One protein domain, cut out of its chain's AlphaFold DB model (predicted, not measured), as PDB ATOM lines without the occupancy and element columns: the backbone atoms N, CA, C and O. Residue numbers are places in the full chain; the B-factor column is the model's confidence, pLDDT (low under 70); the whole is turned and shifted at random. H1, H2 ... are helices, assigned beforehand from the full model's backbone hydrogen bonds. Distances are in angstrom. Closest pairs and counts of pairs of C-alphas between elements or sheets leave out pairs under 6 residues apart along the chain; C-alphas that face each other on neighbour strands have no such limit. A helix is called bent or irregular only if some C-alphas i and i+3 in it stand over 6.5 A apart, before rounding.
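This is residues 2 to 63 of the 257 residues of the protein "PD-(D/E)XK nuclease family protein" of Geodermatophilaceae bacterium (UniProt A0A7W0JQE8). Three helices pack into a small cluster, their centres making a triangle: the longest, H2, makes one side, and H1 and H3 both pack on it, each crossing it steeply. H1 and H3 come near each other without touching, and the link of residues 22 to 28 loops from the last residue of H1 round to the first of H2. The printed part has 62 residues, with three named helices in the order H1, H2, H3 and no named strand; the class is all helix. The whole is compact, with a radius of gyration of the C-alphas of 10.6 A, and spans 31 by 23 by 17 A.

The longest helix is H2, residues 29 to 44, which runs 22.1 A from C-alpha 29 at (308.181, 384.517, 391.059) to C-alpha 44 at (312.475, 373.657, 372.329). Before it in the chain comes H1, residues 9 to 21, with 18.5 A between its first and last C-alphas; it begins at C-alpha 9, at (323.418, 379.542, 370.944). After H2 comes H3, residues 50 to 61, 16.0 A long, ending at C-alpha 61, at (315.959, 388.208, 388.280). H3 is neither bent nor irregular, but only just: C-alphas 56 and 59 are 6.3 A apart.

H2 touches both other helices. It touches H3 with 18 pairs of C-alphas within 8 A, and the closest C-alphas of the two, those of Cys 37 and Pro 50, are 5.0 A apart. H2 and H3 run opposite ways at a steep tilt of 52 degrees, with their centres 9.6 A apart. H2 touches H1 with 9 such pairs, and here the closest C-alphas are those of Val 18 and Arg 36, 5.7 A apart. H1 and H2 also run opposite ways, at a steep tilt of 46 degrees, with their centres 10.7 A apart. H1 and H3 are near each other, with 10 pairs of C-alphas within 10 A but no pair within 8 A. In H1 and H2 every O i to N i+4 pair is within hydrogen-bond range; in H3 it is 6 of 8.

The two C-alphas farthest apart are those of Gly 8 and Gly 27, at 32.2 A. The first and last printed C-alphas, those of Met 2 and Thr 63, are 12.9 A apart. The printed part has no cut. The link from H1 to H2, of 7 residues, is short, and the link from H2 to H3, of 5 residues, is tight. The mean pLDDT of the printed part is 95.5, and no printed residue is under 70.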
ATOM      1  N   MET A   2     323.800 379.082 387.367       89.75
ATOM      2  CA  MET A   2     323.838 379.320 385.906       89.75
ATOM      3  C   MET A   2     325.131 378.791 385.241       89.75
ATOM      4  O   MET A   2     325.141 378.386 384.081       89.75
ATOM      5  N   ASN A   3     326.233 378.716 385.993       86.75
ATOM      6  CA  ASN A   3     327.531 378.248 385.501       86.75
ATOM      7  C   ASN A   3     327.651 376.729 385.315       86.75
ATOM      8  O   ASN A   3     328.523 376.311 384.548       86.75
ATOM      9  N   SER A   4     326.773 375.936 385.947       85.62
ATOM     10  CA  SER A   4     326.684 374.478 385.757       85.62
ATOM     11  C   SER A   4     325.786 374.073 384.584       85.62
ATOM     12  O   SER A   4     325.709 372.892 384.267       85.62
ATOM     13  N   LEU A   5     325.090 375.030 383.962       89.81
ATOM     14  CA  LEU A   5     324.227 374.788 382.806       89.81
ATOM     15  C   LEU A   5     325.019 374.859 381.487       89.81
ATOM     16  O   LEU A   5     326.074 375.518 381.454       89.81
ATOM     17  N   PRO A   6     324.517 374.224 380.404       89.31
ATOM     18  CA  PRO A   6     325.174 374.203 379.097       89.31
ATOM     19  C   PRO A   6     325.508 375.592 378.553       89.31
ATOM     20  O   PRO A   6     325.029 376.615 379.036       89.31
ATOM     21  N   SER A   7     326.347 375.643 377.523       87.06
ATOM     22  CA  SER A   7     326.686 376.867 376.791       87.06
ATOM     23  C   SER A   7     326.422 376.699 375.303       87.06
ATOM     24  O   SER A   7     326.480 375.584 374.797       87.06
ATOM     25  N   GLY A   8     326.226 377.809 374.597       88.50
ATOM     26  CA  GLY A   8     326.009 377.823 373.152       88.50
ATOM     27  C   GLY A   8     324.732 378.566 372.781       88.50
ATOM     28  O   GLY A   8     323.966 378.964 373.657       88.50
ATOM     29  N   ALA A   9     324.521 378.745 371.476       88.12
ATOM     30  CA  ALA A   9     323.418 379.542 370.944       88.12
ATOM     31  C   ALA A   9     322.046 379.019 371.396       88.12
ATOM     32  O   ALA A   9     321.272 379.791 371.943       88.12
ATOM     33  N   ALA A  10     321.798 377.708 371.282       90.88
ATOM     34  CA  ALA A  10     320.526 377.100 371.691       90.88
ATOM     35  C   ALA A  10     320.200 377.342 373.176       90.88
ATOM     36  O   ALA A  10     319.078 377.686 373.523       90.88
ATOM     37  N   PHE A  11     321.200 377.237 374.058       93.69
ATOM     38  CA  PHE A  11     321.007 377.559 375.472       93.69
ATOM     39  C   PHE A  11     320.736 379.055 375.694       93.69
ATOM     40  O   PHE A  11     319.940 379.414 376.555       93.69
ATOM     41  N   GLY A  12     321.392 379.928 374.924       93.81
ATOM     42  CA  GLY A  12     321.103 381.362 374.921       93.81
ATOM     43  C   GLY A  12     319.646 381.656 374.573       93.81
ATOM     44  O   GLY A  12     318.975 382.323 375.351       93.81
ATOM     45  N   THR A  13     319.154 381.082 373.473       93.31
ATOM     46  CA  THR A  13     317.760 381.211 373.026       93.31
ATOM     47  C   THR A  13     316.769 380.716 374.078       93.31
ATOM     48  O   THR A  13     315.778 381.385 374.341       93.31
ATOM     49  N   LEU A  14     317.052 379.591 374.739       96.56
ATOM     50  CA  LEU A  14     316.219 379.093 375.837       96.56
ATOM     51  C   LEU A  14     316.151 380.076 377.017       96.56
ATOM     52  O   LEU A  14     315.091 380.276 377.601       96.56
ATOM     53  N   VAL A  15     317.281 380.686 377.390       96.81
ATOM     54  CA  VAL A  15     317.320 381.685 378.468       96.81
ATOM     55  C   VAL A  15     316.545 382.947 378.085       96.81
ATOM     56  O   VAL A  15     315.835 383.482 378.933       96.81
ATOM     57  N   HIS A  16     316.676 383.409 376.839       95.12
ATOM     58  CA  HIS A  16     315.929 384.557 376.312       95.12
ATOM     59  C   HIS A  16     314.424 384.330 376.400       95.12
ATOM     60  O   HIS A  16     313.755 385.092 377.090       95.12
ATOM     61  N   GLU A  17     313.928 383.216 375.857       95.19
ATOM     62  CA  GLU A  17     312.495 382.895 375.856       95.19
ATOM     63  C   GLU A  17     311.896 382.906 377.275       95.19
ATOM     64  O   GLU A  17     310.822 383.459 377.520       95.19
ATOM     65  N   VAL A  18     312.601 382.331 378.258       97.44
ATOM     66  CA  VAL A  18     312.117 382.336 379.648       97.44
ATOM     67  C   VAL A  18     312.070 383.756 380.221       97.44
ATOM     68  O   VAL A  18     311.107 384.111 380.899       97.44
ATOM     69  N   LEU A  19     313.098 384.575 379.981       96.50
ATOM     70  CA  LEU A  19     313.168 385.942 380.513       96.50
ATOM     71  C   LEU A  19     312.188 386.905 379.823       96.50
ATOM     72  O   LEU A  19     311.734 387.867 380.450       96.50
ATOM     73  N   GLU A  20     311.830 386.628 378.574       93.75
ATOM     74  CA  GLU A  20     310.809 387.349 377.809       93.75
ATOM     75  C   GLU A  20     309.395 387.017 378.293       93.75
ATOM     76  O   GLU A  20     308.542 387.900 378.368       93.75
ATOM     77  N   THR A  21     309.148 385.760 378.672       94.56
ATOM     78  CA  THR A  21     307.804 385.278 379.028       94.56
ATOM     79  C   THR A  21     307.473 385.354 380.517       94.56
ATOM     80  O   THR A  21     306.304 385.225 380.876       94.56
ATOM     81  N   VAL A  22     308.462 385.566 381.395       96.56
ATOM     82  CA  VAL A  22     308.243 385.639 382.851       96.56
ATOM     83  C   VAL A  22     307.364 386.833 383.248       96.56
ATOM     84  O   VAL A  22     307.714 387.996 383.009       96.56
ATOM     85  N   ASP A  23     306.253 386.546 383.933       96.62
ATOM     86  CA  ASP A  23     305.392 387.563 384.539       96.62
ATOM     87  C   ASP A  23     305.953 388.017 385.896       96.62
ATOM     88  O   ASP A  23     305.846 387.335 386.917       96.62
ATOM     89  N   THR A  24     306.543 389.212 385.925       96.06
ATOM     90  CA  THR A  24     307.095 389.814 387.147       96.06
ATOM     91  C   THR A  24     306.026 390.254 388.149       96.06
ATOM     92  O   THR A  24     306.367 390.575 389.284       96.06
ATOM     93  N   SER A  25     304.741 390.247 387.775       96.38
ATOM     94  CA  SER A  25     303.628 390.531 388.688       96.38
ATOM     95  C   SER A  25     303.067 389.293 389.399       96.38
ATOM     96  O   SER A  25     302.196 389.429 390.263       96.38
ATOM     97  N   ALA A  26     303.573 388.095 389.081       96.69
ATOM     98  CA  ALA A  26     303.163 386.861 389.736       96.69
ATOM     99  C   ALA A  26     303.420 386.908 391.255       96.69
ATOM    100  O   ALA A  26     304.470 387.356 391.719       96.69
ATOM    101  N   GLY A  27     302.467 386.396 392.043       94.75
ATOM    102  CA  GLY A  27     302.568 386.380 393.508       94.75
ATOM    103  C   GLY A  27     303.723 385.525 394.047       94.75
ATOM    104  O   GLY A  27     304.241 385.815 395.124       94.75
ATOM    105  N   ASP A  28     304.147 384.511 393.287       97.50
ATOM    106  CA  ASP A  28     305.362 383.734 393.533       97.50
ATOM    107  C   ASP A  28     306.204 383.653 392.250       97.50
ATOM    108  O   ASP A  28     305.924 382.882 391.329       97.50
ATOM    109  N   LEU A  29     307.264 384.462 392.197       97.56
ATOM    110  CA  LEU A  29     308.181 384.517 391.059       97.56
ATOM    111  C   LEU A  29     308.954 383.203 390.845       97.56
ATOM    112  O   LEU A  29     309.357 382.907 389.722       97.56
ATOM    113  N   ALA A  30     309.215 382.424 391.900       98.00
ATOM    114  CA  ALA A  30     309.956 381.172 391.770       98.00
ATOM    115  C   ALA A  30     309.097 380.090 391.102       98.00
ATOM    116  O   ALA A  30     309.591 379.357 390.236       98.00
ATOM    117  N   ASP A  31     307.816 380.028 391.462       98.19
ATOM    118  CA  ASP A  31     306.846 379.144 390.816       98.19
ATOM    119  C   ASP A  31     306.596 379.558 389.360       98.19
ATOM    120  O   ASP A  31     306.600 378.698 388.475       98.19
ATOM    121  N   GLU A  32     306.483 380.862 389.088       98.38
ATOM    122  CA  GLU A  32     306.345 381.388 387.724       98.38
ATOM    123  C   GLU A  32     307.553 381.018 386.851       98.38
ATOM    124  O   GLU A  32     307.396 380.416 385.788       98.38
ATOM    125  N   LEU A  33     308.782 381.263 387.324       98.31
ATOM    126  CA  LEU A  33     309.999 380.847 386.616       98.31
ATOM    127  C   LEU A  33     310.042 379.335 386.384       98.31
ATOM    128  O   LEU A  33     310.441 378.888 385.308       98.31
ATOM    129  N   SER A  34     309.628 378.541 387.372       98.25
ATOM    130  CA  SER A  34     309.571 377.081 387.246       98.25
ATOM    131  C   SER A  34     308.598 376.651 386.151       98.25
ATOM    132  O   SER A  34     308.899 375.733 385.384       98.25
ATOM    133  N   GLN A  35     307.453 377.325 386.040       98.38
ATOM    134  CA  GLN A  35     306.480 377.069 384.989       98.38
ATOM    135  C   GLN A  35     307.021 377.454 383.608       98.38
ATOM    136  O   GLN A  35     307.032 376.602 382.717       98.38
ATOM    137  N   ARG A  36     307.553 378.674 383.448       98.38
ATOM    138  CA  ARG A  36     308.133 379.149 382.178       98.38
ATOM    139  C   ARG A  36     309.299 378.278 381.712       98.38
ATOM    140  O   ARG A  36     309.360 377.913 380.544       98.38
ATOM    141  N   CYS A  37     310.179 377.857 382.623       98.38
ATOM    142  CA  CYS A  37     311.286 376.955 382.286       98.38
ATOM    143  C   CYS A  37     310.795 375.593 381.784       98.38
ATOM    144  O   CYS A  37     311.351 375.070 380.822       98.38
ATOM    145  N   ARG A  38     309.766 375.003 382.415       98.19
ATOM    146  CA  ARG A  38     309.187 373.728 381.951       98.19
ATOM    147  C   ARG A  38     308.589 373.859 380.556       98.19
ATOM    148  O   ARG A  38     308.796 372.973 379.732       98.19
ATOM    149  N   GLU A  39     307.862 374.943 380.311       98.06
ATOM    150  CA  GLU A  39     307.254 375.217 379.011       98.06
ATOM    151  C   GLU A  39     308.321 375.399 377.929       98.06
ATOM    152  O   GLU A  39     308.294 374.664 376.944       98.06
ATOM    153  N   ALA A  40     309.305 376.274 378.148       97.38
ATOM    154  CA  ALA A  40     310.355 376.560 377.172       97.38
ATOM    155  C   ALA A  40     311.231 375.328 376.870       97.38
ATOM    156  O   ALA A  40     311.503 375.009 375.713       97.38
ATOM    157  N   VAL A  41     311.614 374.560 377.901       97.44
ATOM    158  CA  VAL A  41     312.377 373.310 377.718       97.44
ATOM    159  C   VAL A  41     311.588 372.294 376.891       97.44
ATOM    160  O   VAL A  41     312.157 371.659 376.003       97.44
ATOM    161  N   ALA A  42     310.286 372.141 377.157       96.94
ATOM    162  CA  ALA A  42     309.437 371.217 376.412       96.94
ATOM    163  C   ALA A  42     309.225 371.666 374.957       96.94
ATOM    164  O   ALA A  42     309.292 370.834 374.054       96.94
ATOM    165  N   GLN A  43     308.998 372.962 374.724       95.44
ATOM    166  CA  GLN A  43     308.783 373.526 373.387       95.44
ATOM    167  C   GLN A  43     310.031 373.421 372.507       95.44
ATOM    168  O   GLN A  43     309.931 373.027 371.345       95.44
ATOM    169  N   GLN A  44     311.208 373.715 373.063       93.88
ATOM    170  CA  GLN A  44     312.475 373.657 372.329       93.88
ATOM    171  C   GLN A  44     313.121 372.263 372.307       93.88
ATOM    172  O   GLN A  44     314.168 372.093 371.682       93.88
ATOM    173  N   LEU A  45     312.537 371.268 372.989       93.88
ATOM    174  CA  LEU A  45     313.140 369.943 373.200       93.88
ATOM    175  C   LEU A  45     314.568 370.041 373.772       93.88
ATOM    176  O   LEU A  45     315.472 369.308 373.368       93.88
ATOM    177  N   ALA A  46     314.785 370.980 374.694       93.81
ATOM    178  CA  ALA A  46     316.108 371.276 375.220       93.81
ATOM    179  C   ALA A  46     316.591 370.195 376.202       93.81
ATOM    180  O   ALA A  46     315.870 369.778 377.107       93.81
ATOM    181  N   GLU A  47     317.859 369.794 376.093       93.06
ATOM    182  CA  GLU A  47     318.505 368.849 377.017       93.06
ATOM    183  C   GLU A  47     318.991 369.553 378.301       93.06
ATOM    184  O   GLU A  47     320.173 369.545 378.647       93.06
ATOM    185  N   VAL A  48     318.074 370.225 379.002       95.31
ATOM    186  CA  VAL A  48     318.341 370.949 380.254       95.31
ATOM    187  C   VAL A  48     317.261 370.607 381.270       95.31
ATOM    188  O   VAL A  48     316.081 370.592 380.941       95.31
ATOM    189  N   ASP A  49     317.650 370.371 382.524       96.50
ATOM    190  CA  ASP A  49     316.684 370.231 383.615       96.50
ATOM    191  C   ASP A  49     315.976 371.582 383.868       96.50
ATOM    192  O   ASP A  49     316.638 372.544 384.291       96.50
ATOM    193  N   PRO A  50     314.649 371.687 383.646       97.00
ATOM    194  CA  PRO A  50     313.915 372.936 383.831       97.00
ATOM    195  C   PRO A  50     313.927 373.418 385.286       97.00
ATOM    196  O   PRO A  50     313.880 374.624 385.524       97.00
ATOM    197  N   VAL A  51     314.037 372.514 386.267       96.69
ATOM    198  CA  VAL A  51     314.125 372.887 387.688       96.69
ATOM    199  C   VAL A  51     315.472 373.549 387.971       96.69
ATOM    200  O   VAL A  51     315.531 374.609 388.599       96.69
ATOM    201  N   ALA A  52     316.561 372.968 387.463       97.00
ATOM    202  CA  ALA A  52     317.892 373.557 387.576       97.00
ATOM    203  C   ALA A  52     317.995 374.912 386.856       97.00
ATOM    204  O   ALA A  52     318.671 375.816 387.358       97.00
ATOM    205  N   LEU A  53     317.323 375.068 385.708       97.69
ATOM    206  CA  LEU A  53     317.248 376.335 384.978       97.69
ATOM    207  C   LEU A  53     316.499 377.409 385.776       97.69
ATOM    208  O   LEU A  53     317.046 378.492 385.985       97.69
ATOM    209  N   ALA A  54     315.310 377.101 386.300       98.19
ATOM    210  CA  ALA A  54     314.528 378.037 387.109       98.19
ATOM    211  C   ALA A  54     315.296 378.493 388.359       98.19
ATOM    212  O   ALA A  54     315.412 379.691 388.635       98.19
ATOM    213  N   ALA A  55     315.924 377.548 389.068       97.50
ATOM    214  CA  ALA A  55     316.767 377.844 390.224       97.50
ATOM    215  C   ALA A  55     317.985 378.718 389.869       97.50
ATOM    216  O   ALA A  55     318.465 379.484 390.707       97.50
ATOM    217  N   ALA A  56     318.501 378.617 388.641       96.88
ATOM    218  CA  ALA A  56     319.592 379.454 388.152       96.88
ATOM    219  C   ALA A  56     319.138 380.852 387.704       96.88
ATOM    220  O   ALA A  56     319.925 381.788 387.831       96.88
ATOM    221  N   LEU A  57     317.907 381.002 387.203       98.31
ATOM    222  CA  LEU A  57     317.354 382.278 386.737       98.31
ATOM    223  C   LEU A  57     316.785 383.141 387.864       98.31
ATOM    224  O   LEU A  57     316.827 384.365 387.771       98.31
ATOM    225  N   LEU A  58     316.318 382.552 388.966       98.31
ATOM    226  CA  LEU A  58     315.799 383.336 390.090       98.31
ATOM    227  C   LEU A  58     316.833 384.340 390.661       98.31
ATOM    228  O   LEU A  58     316.479 385.505 390.863       98.31
ATOM    229  N   PRO A  59     318.114 383.974 390.879       98.06
ATOM    230  CA  PRO A  59     319.150 384.945 391.228       98.06
ATOM    231  C   PRO A  59     319.399 385.994 390.136       98.06
ATOM    232  O   PRO A  59     319.644 387.153 390.460       98.06
ATOM    233  N   VAL A  60     319.295 385.636 388.852       98.12
ATOM    234  CA  VAL A  60     319.414 386.600 387.743       98.12
ATOM    235  C   VAL A  60     318.338 387.678 387.875       98.12
ATOM    236  O   VAL A  60     318.662 388.864 387.903       98.12
ATOM    237  N   MET A  61     317.082 387.278 388.100       98.12
ATOM    238  CA  MET A  61     315.959 388.208 388.280       98.12
ATOM    239  C   MET A  61     316.115 389.139 389.494       98.12
ATOM    240  O   MET A  61     315.567 390.241 389.516       98.12
ATOM    241  N   ARG A  62     316.879 388.713 390.507       98.06
ATOM    242  CA  ARG A  62     317.109 389.435 391.772       98.06
ATOM    243  C   ARG A  62     318.479 390.111 391.866       98.06
ATOM    244  O   ARG A  62     318.874 390.545 392.946       98.06
ATOM    245  N   THR A  63     319.242 390.157 390.779       98.50
ATOM    246  CA  THR A  63     320.536 390.849 390.772       98.50
ATOM    247  C   THR A  63     320.316 392.363 390.653       98.50
ATOM    248  O   THR A  63     319.549 392.776 389.781       98.50
TER     249      THR A  63